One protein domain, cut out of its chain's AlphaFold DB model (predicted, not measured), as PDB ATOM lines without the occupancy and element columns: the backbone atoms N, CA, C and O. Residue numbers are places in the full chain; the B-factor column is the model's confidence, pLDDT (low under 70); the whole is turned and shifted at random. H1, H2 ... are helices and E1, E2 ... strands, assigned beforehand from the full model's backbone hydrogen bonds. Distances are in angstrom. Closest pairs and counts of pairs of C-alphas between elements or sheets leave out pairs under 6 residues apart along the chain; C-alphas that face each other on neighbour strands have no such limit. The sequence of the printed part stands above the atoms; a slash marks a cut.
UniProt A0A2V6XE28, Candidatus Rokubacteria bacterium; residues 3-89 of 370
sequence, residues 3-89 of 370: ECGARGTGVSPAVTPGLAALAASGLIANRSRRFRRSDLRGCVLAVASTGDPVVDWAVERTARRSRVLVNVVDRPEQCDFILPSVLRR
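Overview. This is residues 3 to 89 of the 370 residues of a protein of Candidatus Rokubacteria bacterium (UniProt A0A2V6XE28). Two small lobes stand side by side, each a pair of parallel strands joined by a helix: E1 and E2 with H1 make one, E3 and E4 with H3 make the other, and the helices H1 and H3 are apart from each other. E1 and E3 are the strands that come near each other across the gap between the pairs, short H2 packs on H3 in the second lobe, and residues 84 to 89, with E5, stick out as a free end. The printed part has 87 residues with three named helices and five named strands, in the order E1 H1 E2 H2 E3 H3 E4 E5; it has two parallel sheets of two strands, E1 E2 and E3 E4, and its class is mixed. It is compact, with a radius of gyration of the C-alphas of 13.3 A, and spans 36 by 32 by 24 A.

Arrangement. E1, residues 8 to 11, and E2, residues 28 to 31, are parallel at 18 degrees, with N 10 and O 29 within hydrogen-bond range at 2.8 A. H1, residues 17 to 24, comes closest to E2 at the C-alphas of Ala 23 and Ala 29, 5.9 A apart. E1, H1 and E2 form a strand-helix-strand unit, two parallel neighbour strands with a helix between, whose crossover is right-handed. H2, residues 37 to 40, touches H3, residues 53 to 65; the closest C-alphas, of Arg 37 and Thr 62, are 6.2 A apart, and H3 touches H2 with residues 58 to 63 alone. E3, residues 45 to 48, and E4, residues 69 to 72, are parallel at 15 degrees, with N 46 and O 69 at 2.8 A, within hydrogen-bond range. The closest C-alphas of H3 and E3, of Ala 48 and Asp 56, are 5.2 A apart; those of H3 and E4, of Glu 60 and Val 70, 6.1 A. E3, H3 and E4 form a second such unit, also right-handed. E1 and E3 are near each other, with 5 pairs of C-alphas within 10 A, while H1 and H3 are apart. E5, residues 85 to 89, pairs with no named strand. In H1 and H3 every O i to N i+4 pair is within hydrogen-bond range; H2 is too short for such a pair.

Along the chain. E1 begins at C-alpha 8 (16.003, -1.836, 45.342). H1 is 10.4 A long, H3 18.2 A, from C-alpha 53 (11.205, 19.617, 42.783), and E5 13.7 A, ending at C-alpha 89 (18.284, -4.276, 69.074). E1, E2, E3 and E4 measure 10.0, 9.9, 10.2 and 10.2 A, and H2 6.2 A.

Size, cuts and confidence. The C-alphas of Val 54 and Arg 89, the two farthest apart, are 38.8 A apart. The printed part has no cut; the link from E4 to E5, 12 residues, is long, and the other links are tight. The mean pLDDT of the printed part is 90.9, and no printed residue is under 70.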
ATOM      1  N   GLU A   3      17.626  -3.988  54.370       79.44
ATOM      2  CA  GLU A   3      17.560  -4.825  55.584       79.44
ATOM      3  C   GLU A   3      16.225  -5.571  55.750       79.44
ATOM      4  O   GLU A   3      16.163  -6.583  56.436       79.44
ATOM      5  N   CYS A   4      15.151  -5.093  55.110       79.00
ATOM      6  CA  CYS A   4      13.841  -5.748  55.114       79.00
ATOM      7  C   CYS A   4      13.673  -6.733  53.940       79.00
ATOM      8  O   CYS A   4      12.556  -7.165  53.672       79.00
ATOM      9  N   GLY A   5      14.738  -7.023  53.183       84.06
ATOM     10  CA  GLY A   5      14.705  -7.908  52.015       84.06
ATOM     11  C   GLY A   5      14.153  -7.275  50.732       84.06
ATOM     12  O   GLY A   5      13.853  -7.989  49.776       84.06
ATOM     13  N   ALA A   6      13.996  -5.946  50.678       87.94
ATOM     14  CA  ALA A   6      13.494  -5.277  49.478       87.94
ATOM     15  C   ALA A   6      14.522  -5.315  48.334       87.94
ATOM     16  O   ALA A   6      15.693  -4.992  48.531       87.94
ATOM     17  N   ARG A   7      14.065  -5.612  47.111       90.69
ATOM     18  CA  ARG A   7      14.871  -5.459  45.888       90.69
ATOM     19  C   ARG A   7      14.827  -4.003  45.425       90.69
ATOM     20  O   ARG A   7      13.813  -3.548  44.900       90.69
ATOM     21  N   GLY A   8      15.912  -3.265  45.656       91.69
ATOM     22  CA  GLY A   8      16.003  -1.836  45.342       91.69
ATOM     23  C   GLY A   8      16.508  -1.553  43.925       91.69
ATOM     24  O   GLY A   8      17.406  -2.230  43.430       91.69
ATOM     25  N   THR A   9      15.964  -0.515  43.283       94.50
ATOM     26  CA  THR A   9      16.537   0.085  42.066       94.50
ATOM     27  C   THR A   9      16.788   1.572  42.305       94.50
ATOM     28  O   THR A   9      15.849   2.311  42.587       94.50
ATOM     29  N   GLY A  10      18.039   2.014  42.185       93.50
ATOM     30  CA  GLY A  10      18.416   3.426  42.182       93.50
ATOM     31  C   GLY A  10      18.341   4.012  40.773       93.50
ATOM     32  O   GLY A  10      18.835   3.406  39.822       93.50
ATOM     33  N   VAL A  11      17.726   5.188  40.627       95.88
ATOM     34  CA  VAL A  11      17.676   5.937  39.360       95.88
ATOM     35  C   VAL A  11      18.159   7.355  39.617       95.88
ATOM     36  O   VAL A  11      17.455   8.146  40.238       95.88
ATOM     37  N   SER A  12      19.368   7.672  39.166       94.62
ATOM     38  CA  SER A  12      19.944   9.009  39.312       94.62
ATOM     39  C   SER A  12      21.067   9.222  38.294       94.62
ATOM     40  O   SER A  12      21.818   8.282  38.046       94.62
ATOM     41  N   PRO A  13      21.245  10.425  37.713       92.88
ATOM     42  CA  PRO A  13      22.391  10.722  36.849       92.88
ATOM     43  C   PRO A  13      23.744  10.547  37.550       92.88
ATOM     44  O   PRO A  13      24.716  10.157  36.913       92.88
ATOM     45  N   ALA A  14      23.790  10.820  38.855       90.81
ATOM     46  CA  ALA A  14      24.968  10.668  39.699       90.81
ATOM     47  C   ALA A  14      24.594   9.945  40.998       90.81
ATOM     48  O   ALA A  14      23.514  10.161  41.552       90.81
ATOM     49  N   VAL A  15      25.484   9.089  41.493       90.12
ATOM     50  CA  VAL A  15      25.280   8.321  42.727       90.12
ATOM     51  C   VAL A  15      26.368   8.643  43.740       90.12
ATOM     52  O   VAL A  15      27.511   8.916  43.380       90.12
ATOM     53  N   THR A  16      26.012   8.607  45.020       91.56
ATOM     54  CA  THR A  16      26.986   8.742  46.105       91.56
ATOM     55  C   THR A  16      27.873   7.493  46.190       91.56
ATOM     56  O   THR A  16      27.442   6.412  45.772       91.56
ATOM     57  N   PRO A  17      29.079   7.583  46.787       92.12
ATOM     58  CA  PRO A  17      29.964   6.425  46.950       92.12
ATOM     59  C   PRO A  17      29.293   5.230  47.643       92.12
ATOM     60  O   PRO A  17      29.496   4.088  47.243       92.12
ATOM     61  N   GLY A  18      28.431   5.486  48.635       90.62
ATOM     62  CA  GLY A  18      27.680   4.435  49.328       90.62
ATOM     63  C   GLY A  18      26.695   3.695  48.418       90.62
ATOM     64  O   GLY A  18      26.660   2.468  48.422       90.62
ATOM     65  N   LEU A  19      25.929   4.415  47.587       88.88
ATOM     66  CA  LEU A  19      25.030   3.788  46.608       88.88
ATOM     67  C   LEU A  19      25.801   3.049  45.510       88.88
ATOM     68  O   LEU A  19      25.371   1.979  45.085       88.88
ATOM     69  N   ALA A  20      26.949   3.582  45.082       90.81
ATOM     70  CA  ALA A  20      27.820   2.910  44.124       90.81
ATOM     71  C   ALA A  20      28.344   1.572  44.674       90.81
ATOM     72  O   ALA A  20      28.289   0.565  43.971       90.81
ATOM     73  N   ALA A  21      28.771   1.534  45.941       92.81
ATOM     74  CA  ALA A  21      29.216   0.305  46.598       92.81
ATOM     75  C   ALA A  21      28.093  -0.744  46.705       92.81
ATOM     76  O   ALA A  21      28.326  -1.920  46.435       92.81
ATOM     77  N   LEU A  22      26.865  -0.323  47.033       90.88
ATOM     78  CA  LEU A  22      25.695  -1.212  47.080       90.88
ATOM     79  C   LEU A  22      25.308  -1.764  45.700       90.88
ATOM     80  O   LEU A  22      24.839  -2.895  45.591       90.88
ATOM     81  N   ALA A  23      25.481  -0.970  44.643       91.31
ATOM     82  CA  ALA A  23      25.257  -1.431  43.278       91.31
ATOM     83  C   ALA A  23      26.341  -2.429  42.844       91.31
ATOM     84  O   ALA A  23      26.027  -3.459  42.254       91.31
ATOM     85  N   ALA A  24      27.605  -2.155  43.185       92.12
ATOM     86  CA  ALA A  24      28.732  -3.034  42.884       92.12
ATOM     87  C   ALA A  24      28.631  -4.393  43.597       92.12
ATOM     88  O   ALA A  24      29.012  -5.410  43.025       92.12
ATOM     89  N   SER A  25      28.073  -4.433  44.811       91.25
ATOM     90  CA  SER A  25      27.811  -5.683  45.537       91.25
ATOM     91  C   SER A  25      26.549  -6.424  45.076       91.25
ATOM     92  O   SER A  25      26.222  -7.474  45.626       91.25
ATOM     93  N   GLY A  26      25.817  -5.893  44.088       90.62
ATOM     94  CA  GLY A  26      24.591  -6.498  43.561       90.62
ATOM     95  C   GLY A  26      23.371  -6.374  44.480       90.62
ATOM     96  O   GLY A  26      22.330  -6.962  44.191       90.62
ATOM     97  N   LEU A  27      23.459  -5.601  45.572       89.25
ATOM     98  CA  LEU A  27      22.346  -5.397  46.508       89.25
ATOM     99  C   LEU A  27      21.248  -4.493  45.932       89.25
ATOM    100  O   LEU A  27      20.090  -4.592  46.344       89.25
ATOM    101  N   ILE A  28      21.597  -3.617  44.986       93.62
ATOM    102  CA  ILE A  28      20.642  -2.792  44.238       93.62
ATOM    103  C   ILE A  28      20.957  -2.791  42.746       93.62
ATOM    104  O   ILE A  28      22.117  -2.817  42.339       93.62
ATOM    105  N   ALA A  29      19.923  -2.662  41.919       92.88
ATOM    106  CA  ALA A  29      20.111  -2.255  40.533       92.88
ATOM    107  C   ALA A  29      20.369  -0.742  40.479       92.88
ATOM    108  O   ALA A  29      19.712   0.021  41.185       92.88
ATOM    109  N   ASN A  30      21.281  -0.285  39.622       93.31
ATOM    110  CA  ASN A  30      21.546   1.141  39.424       93.31
ATOM    111  C   ASN A  30      21.293   1.552  37.969       93.31
ATOM    112  O   ASN A  30      21.715   0.871  37.036       93.31
ATOM    113  N   ARG A  31      20.607   2.680  37.772       94.25
ATOM    114  CA  ARG A  31      20.350   3.300  36.469       94.25
ATOM    115  C   ARG A  31      20.912   4.718  36.482       94.25
ATOM    116  O   ARG A  31      20.238   5.641  36.940       94.25
ATOM    117  N   SER A  32      22.115   4.881  35.932       93.12
ATOM    118  CA  SER A  32      22.839   6.161  35.854       93.12
ATOM    119  C   SER A  32      22.223   7.127  34.831       93.12
ATOM    120  O   SER A  32      22.784   7.381  33.768       93.12
ATOM    121  N   ARG A  33      21.003   7.602  35.096       95.19
ATOM    122  CA  ARG A  33      20.246   8.524  34.238       95.19
ATOM    123  C   ARG A  33      19.115   9.207  35.007       95.19
ATOM    124  O   ARG A  33      18.780   8.818  36.121       95.19
ATOM    125  N   ARG A  34      18.467  10.188  34.371       94.94
ATOM    126  CA  ARG A  34      17.239  10.813  34.891       94.94
ATOM    127  C   ARG A  34      16.063   9.824  34.940       94.94
ATOM    128  O   ARG A  34      16.015   8.847  34.179       94.94
ATOM    129  N   PHE A  35      15.111  10.127  35.822       96.81
ATOM    130  CA  PHE A  35      13.855   9.399  36.004       96.81
ATOM    131  C   PHE A  35      13.030   9.332  34.711       96.81
ATOM    132  O   PHE A  35      12.917  10.307  33.966       96.81
ATOM    133  N   ARG A  36      12.422   8.173  34.456       96.31
ATOM    134  CA  ARG A  36      11.428   7.933  33.407       96.31
ATOM    135  C   ARG A  36      10.198   7.306  34.047       96.31
ATOM    136  O   ARG A  36      10.316   6.462  34.924       96.31
ATOM    137  N   ARG A  37       9.004   7.612  33.537       95.38
ATOM    138  CA  ARG A  37       7.750   7.072  34.100       95.38
ATOM    139  C   ARG A  37       7.694   5.539  34.137       95.38
ATOM    140  O   ARG A  37       7.064   4.969  35.019       95.38
ATOM    141  N   SER A  38       8.360   4.869  33.196       95.50
ATOM    142  CA  SER A  38       8.458   3.407  33.159       95.50
ATOM    143  C   SER A  38       9.282   2.809  34.304       95.50
ATOM    144  O   SER A  38       9.176   1.608  34.533       95.50
ATOM    145  N   ASP A  39      10.062   3.613  35.033       95.62
ATOM    146  CA  ASP A  39      10.876   3.150  36.162       95.62
ATOM    147  C   ASP A  39      10.040   2.658  37.342       95.62
ATOM    148  O   ASP A  39      10.528   1.836  38.104       95.62
ATOM    149  N   LEU A  40       8.786   3.108  37.463       95.75
ATOM    150  CA  LEU A  40       7.883   2.674  38.533       95.75
ATOM    151  C   LEU A  40       7.106   1.391  38.204       95.75
ATOM    152  O   LEU A  40       6.328   0.916  39.030       95.75
ATOM    153  N   ARG A  41       7.277   0.812  37.006       93.19
ATOM    154  CA  ARG A  41       6.577  -0.429  36.642       93.19
ATOM    155  C   ARG A  41       7.048  -1.583  37.528       93.19
ATOM    156  O   ARG A  41       8.232  -1.896  37.557       93.19
ATOM    157  N   GLY A  42       6.099  -2.234  38.201       90.31
ATOM    158  CA  GLY A  42       6.370  -3.361  39.099       90.31
ATOM    159  C   GLY A  42       6.943  -2.959  40.462       90.31
ATOM    160  O   GLY A  42       7.254  -3.833  41.268       90.31
ATOM    161  N   CYS A  43       7.076  -1.659  40.746       94.69
ATOM    162  CA  CYS A  43       7.461  -1.181  42.067       94.69
ATOM    163  C   CYS A  43       6.252  -1.203  43.007       94.69
ATOM    164  O   CYS A  43       5.152  -0.825  42.621       94.69
ATOM    165  N   VAL A  44       6.469  -1.601  44.259       94.31
ATOM    166  CA  VAL A  44       5.453  -1.490  45.324       94.31
ATOM    167  C   VAL A  44       5.526  -0.117  46.000       94.31
ATOM    168  O   VAL A  44       4.518   0.431  46.442       94.31
ATOM    169  N   LEU A  45       6.731   0.450  46.057       94.50
ATOM    170  CA  LEU A  45       7.033   1.679  46.771       94.50
ATOM    171  C   LEU A  45       8.105   2.483  46.028       94.50
ATOM    172  O   LEU A  45       9.021   1.904  45.441       94.50
ATOM    173  N   ALA A  46       8.000   3.809  46.088       95.25
ATOM    174  CA  ALA A  46       8.949   4.768  45.544       95.25
ATOM    175  C   ALA A  46       9.367   5.792  46.611       95.25
ATOM    176  O   ALA A  46       8.545   6.250  47.406       95.25
ATOM    177  N   VAL A  47      10.645   6.177  46.600       94.75
ATOM    178  CA  VAL A  47      11.169   7.295  47.396       94.75
ATOM    179  C   VAL A  47      11.720   8.341  46.436       94.75
ATOM    180  O   VAL A  47      12.608   8.034  45.641       94.75
ATOM    181  N   ALA A  48      11.183   9.556  46.497       95.12
ATOM    182  CA  ALA A  48      11.675  10.700  45.742       95.12
ATOM    183  C   ALA A  48      12.564  11.553  46.653       95.12
ATOM    184  O   ALA A  48      12.096  12.127  47.634       95.12
ATOM    185  N   SER A  49      13.858  11.588  46.347       92.81
ATOM    186  CA  SER A  49      14.870  12.308  47.128       92.81
ATOM    187  C   SER A  49      15.904  12.955  46.206       92.81
ATOM    188  O   SER A  49      17.111  12.833  46.429       92.81
ATOM    189  N   THR A  50      15.452  13.537  45.093       90.12
ATOM    190  CA  THR A  50      16.365  13.996  44.033       90.12
ATOM    191  C   THR A  50      16.918  15.395  44.280       90.12
ATOM    192  O   THR A  50      17.926  15.762  43.681       90.12
ATOM    193  N   GLY A  51      16.270  16.176  45.152       87.38
ATOM    194  CA  GLY A  51      16.586  17.588  45.379       87.38
ATOM    195  C   GLY A  51      16.068  18.519  44.275       87.38
ATOM    196  O   GLY A  51      16.095  19.732  44.454       87.38
ATOM    197  N   ASP A  52      15.554  17.968  43.170       91.44
ATOM    198  CA  ASP A  52      14.904  18.703  42.084       91.44
ATOM    199  C   ASP A  52      13.372  18.571  42.229       91.44
ATOM    200  O   ASP A  52      12.820  17.491  41.978       91.44
ATOM    201  N   PRO A  53      12.655  19.653  42.599       90.25
ATOM    202  CA  PRO A  53      11.205  19.617  42.783       90.25
ATOM    203  C   PRO A  53      10.437  19.140  41.545       90.25
ATOM    204  O   PRO A  53       9.381  18.524  41.678       90.25
ATOM    205  N   VAL A  54      10.954  19.400  40.338       93.56
ATOM    206  CA  VAL A  54      10.303  18.998  39.083       93.56
ATOM    207  C   VAL A  54      10.349  17.482  38.926       93.56
ATOM    208  O   VAL A  54       9.363  16.861  38.517       93.56
ATOM    209  N   VAL A  55      11.484  16.871  39.269       94.81
ATOM    210  CA  VAL A  55      11.646  15.416  39.218       94.81
ATOM    211  C   VAL A  55      10.854  14.752  40.337       94.81
ATOM    212  O   VAL A  55      10.127  13.799  40.060       94.81
ATOM    213  N   ASP A  56      10.931  15.268  41.565       94.94
ATOM    214  CA  ASP A  56      10.193  14.721  42.710       94.94
ATOM    215  C   ASP A  56       8.671  14.729  42.454       94.94
ATOM    216  O   ASP A  56       8.005  13.713  42.663       94.94
ATOM    217  N   TRP A  57       8.128  15.817  41.889       94.19
ATOM    218  CA  TRP A  57       6.716  15.900  41.493       94.19
ATOM    219  C   TRP A  57       6.356  14.922  40.367       94.19
ATOM    220  O   TRP A  57       5.289  14.302  40.367       94.19
ATOM    221  N   ALA A  58       7.253  14.733  39.394       95.44
ATOM    222  CA  ALA A  58       7.044  13.748  38.339       95.44
ATOM    223  C   ALA A  58       7.007  12.313  38.895       95.44
ATOM    224  O   ALA A  58       6.208  11.503  38.410       95.44
ATOM    225  N   VAL A  59       7.836  11.998  39.896       96.94
ATOM    226  CA  VAL A  59       7.825  10.707  40.598       96.94
ATOM    227  C   VAL A  59       6.515  10.537  41.363       96.94
ATOM    228  O   VAL A  59       5.824   9.550  41.121       96.94
ATOM    229  N   GLU A  60       6.133  11.511  42.194       96.56
ATOM    230  CA  GLU A  60       4.889  11.517  42.980       96.56
ATOM    231  C   GLU A  60       3.657  11.264  42.104       96.56
ATOM    232  O   GLU A  60       2.930  10.282  42.291       96.56
ATOM    233  N   ARG A  61       3.483  12.066  41.052       95.88
ATOM    234  CA  ARG A  61       2.315  11.975  40.175       95.88
ATOM    235  C   ARG A  61       2.274  10.664  39.397       95.88
ATOM    236  O   ARG A  61       1.196  10.124  39.129       95.88
ATOM    237  N   THR A  62       3.437  10.148  38.995       97.00
ATOM    238  CA  THR A  62       3.526   8.855  38.300       97.00
ATOM    239  C   THR A  62       3.231   7.701  39.255       97.00
ATOM    240  O   THR A  62       2.523   6.768  38.866       97.00
ATOM    241  N   ALA A  63       3.721   7.776  40.494       96.31
ATOM    242  CA  ALA A  63       3.507   6.771  41.525       96.31
ATOM    243  C   ALA A  63       2.023   6.658  41.883       96.31
ATOM    244  O   ALA A  63       1.455   5.573  41.752       96.31
ATOM    245  N   ARG A  64       1.352   7.788  42.163       93.50
ATOM    246  CA  ARG A  64      -0.093   7.818  42.447       93.50
ATOM    247  C   ARG A  64      -0.930   7.219  41.321       93.50
ATOM    248  O   ARG A  64      -1.806   6.393  41.566       93.50
ATOM    249  N   ARG A  65      -0.632   7.578  40.067       94.62
ATOM    250  CA  ARG A  65      -1.326   7.021  38.887       94.62
ATOM    251  C   ARG A  65      -1.121   5.519  38.724       94.62
ATOM    252  O   ARG A  65      -2.002   4.840  38.209       94.62
ATOM    253  N   SER A  66       0.031   5.017  39.153       93.81
ATOM    254  CA  SER A  66       0.416   3.611  39.018       93.81
ATOM    255  C   SER A  66       0.122   2.791  40.281       93.81
ATOM    256  O   SER A  66       0.500   1.626  40.331       93.81
ATOM    257  N   ARG A  67      -0.546   3.386  41.286       93.38
ATOM    258  CA  ARG A  67      -0.823   2.790  42.608       93.38
ATOM    259  C   ARG A  67       0.437   2.288  43.329       93.38
ATOM    260  O   ARG A  67       0.403   1.277  44.023       93.38
ATOM    261  N   VAL A  68       1.542   3.006  43.157       96.00
ATOM    262  CA  VAL A  68       2.800   2.787  43.876       96.00
ATOM    263  C   VAL A  68       2.828   3.744  45.059       96.00
ATOM    264  O   VAL A  68       2.632   4.941  44.857       96.00
ATOM    265  N   LEU A  69       3.080   3.239  46.270       94.56
ATOM    266  CA  LEU A  69       3.194   4.090  47.457       94.56
ATOM    267  C   LEU A  69       4.388   5.028  47.305       94.56
ATOM    268  O   LEU A  69       5.492   4.559  47.026       94.56
ATOM    269  N   VAL A  70       4.204   6.326  47.525       95.38
ATOM    270  CA  VAL A  70       5.293   7.300  47.394       95.38
ATOM    271  C   VAL A  70       5.614   8.007  48.704       95.38
ATOM    272  O   VAL A  70       4.730   8.402  49.458       95.38
ATOM    273  N   ASN A  71       6.907   8.178  48.972       92.06
ATOM    274  CA  ASN A  71       7.417   9.095  49.984       92.06
ATOM    275  C   ASN A  71       8.335  10.113  49.301       92.06
ATOM    276  O   ASN A  71       9.328   9.740  48.678       92.06
ATOM    277  N   VAL A  72       7.974  11.389  49.390       92.25
ATOM    278  CA  VAL A  72       8.788  12.508  48.916       92.25
ATOM    279  C   VAL A  72       9.519  13.097  50.117       92.25
ATOM    280  O   VAL A  72       8.891  13.549  51.077       92.25
ATOM    281  N   VAL A  73      10.849  13.067  50.082       84.94
ATOM    282  CA  VAL A  73      11.681  13.548  51.189       84.94
ATOM    283  C   VAL A  73      11.406  15.034  51.439       84.94
ATOM    284  O   VAL A  73      11.239  15.814  50.502       84.94
ATOM    285  N   ASP A  74      11.296  15.392  52.720       81.00
ATOM    286  CA  ASP A  74      10.994  16.738  53.228       81.00
ATOM    287  C   ASP A  74       9.644  17.344  52.790       81.00
ATOM    288  O   ASP A  74       9.403  18.526  53.031       81.00
ATOM    289  N   ARG A  75       8.731  16.548  52.204       84.31
ATOM    290  CA  ARG A  75       7.387  16.990  51.771       84.31
ATOM    291  C   ARG A  75       6.276  16.044  52.253       84.31
ATOM    292  O   ARG A  75       5.748  15.256  51.460       84.31
ATOM    293  N   PRO A  76       5.921  16.063  53.554       77.69
ATOM    294  CA  PRO A  76       4.949  15.137  54.145       77.69
ATOM    295  C   PRO A  76       3.584  15.125  53.444       77.69
ATOM    296  O   PRO A  76       2.980  14.068  53.292       77.69
ATOM    297  N   GLU A  77       3.119  16.278  52.970       82.50
ATOM    298  CA  GLU A  77       1.858  16.458  52.241       82.50
ATOM    299  C   GLU A  77       1.820  15.754  50.874       82.50
ATOM    300  O   GLU A  77       0.746  15.516  50.326       82.50
ATOM    301  N   GLN A  78       2.984  15.379  50.339       85.56
ATOM    302  CA  GLN A  78       3.129  14.660  49.071       85.56
ATOM    303  C   GLN A  78       3.379  13.156  49.272       85.56
ATOM    304  O   GLN A  78       3.606  12.434  48.304       85.56
ATOM    305  N   CYS A  79       3.329  12.666  50.514       84.94
ATOM    306  CA  CYS A  79       3.608  11.276  50.858       84.94
ATOM    307  C   CYS A  79       2.329  10.454  51.094       84.94
ATOM    308  O   CYS A  79       1.370  10.940  51.685       84.94
ATOM    309  N   ASP A  80       2.347   9.173  50.720       82.50
ATOM    310  CA  ASP A  80       1.351   8.178  51.154       82.50
ATOM    311  C   ASP A  80       1.709   7.560  52.517       82.50
ATOM    312  O   ASP A  80       0.855   7.020  53.218       82.50
ATOM    313  N   PHE A  81       2.988   7.616  52.899       84.56
ATOM    314  CA  PHE A  81       3.501   7.087  54.160       84.56
ATOM    315  C   PHE A  81       4.694   7.901  54.660       84.56
ATOM    316  O   PHE A  81       5.399   8.558  53.895       84.56
ATOM    317  N   ILE A  82       4.954   7.811  55.964       79.31
ATOM    318  CA  ILE A  82       6.069   8.487  56.628       79.31
ATOM    319  C   ILE A  82       7.016   7.429  57.180       79.31
ATOM    320  O   ILE A  82       6.577   6.443  57.774       79.31
ATOM    321  N   LEU A  83       8.318   7.642  57.004       77.38
ATOM    322  CA  LEU A  83       9.344   6.793  57.599       77.38
ATOM    323  C   LEU A  83       9.552   7.199  59.071       77.38
ATOM    324  O   LEU A  83       9.951   8.337  59.332       77.38
ATOM    325  N   PRO A  84       9.275   6.312  60.043       79.06
ATOM    326  CA  PRO A  84       9.485   6.618  61.452       79.06
ATOM    327  C   PRO A  84      10.974   6.598  61.812       79.06
ATOM    328  O   PRO A  84      11.805   6.018  61.111       79.06
ATOM    329  N   SER A  85      11.305   7.173  62.966       79.62
ATOM    330  CA  SER A  85      12.609   6.959  63.590       79.62
ATOM    331  C   SER A  85      12.599   5.590  64.271       79.62
ATOM    332  O   SER A  85      11.772   5.359  65.150       79.62
ATOM    333  N   VAL A  86      13.467   4.663  63.858       86.50
ATOM    334  CA  VAL A  86      13.446   3.275  64.353       86.50
ATOM    335  C   VAL A  86      14.696   2.970  65.171       86.50
ATOM    336  O   VAL A  86      15.815   3.151  64.695       86.50
ATOM    337  N   LEU A  87      14.501   2.482  66.394       87.75
ATOM    338  CA  LEU A  87      15.525   1.851  67.224       87.75
ATOM    339  C   LEU A  87      15.487   0.342  66.980       87.75
ATOM    340  O   LEU A  87      14.412  -0.260  66.988       87.75
ATOM    341  N   ARG A  88      16.662  -0.266  66.780       87.31
ATOM    342  CA  ARG A  88      16.818  -1.713  66.578       87.31
ATOM    343  C   ARG A  88      17.790  -2.306  67.598       87.31
ATOM    344  O   ARG A  88      18.866  -1.739  67.804       87.31
ATOM    345  N   ARG A  89      17.420  -3.435  68.215       88.88
ATOM    346  CA  ARG A  89      18.284  -4.276  69.074       88.88
ATOM    347  C   ARG A  89      18.032  -5.745  68.746       88.88
ATOM    348  O   ARG A  89      17.126  -6.357  69.304       88.88
TER     349      ARG A  89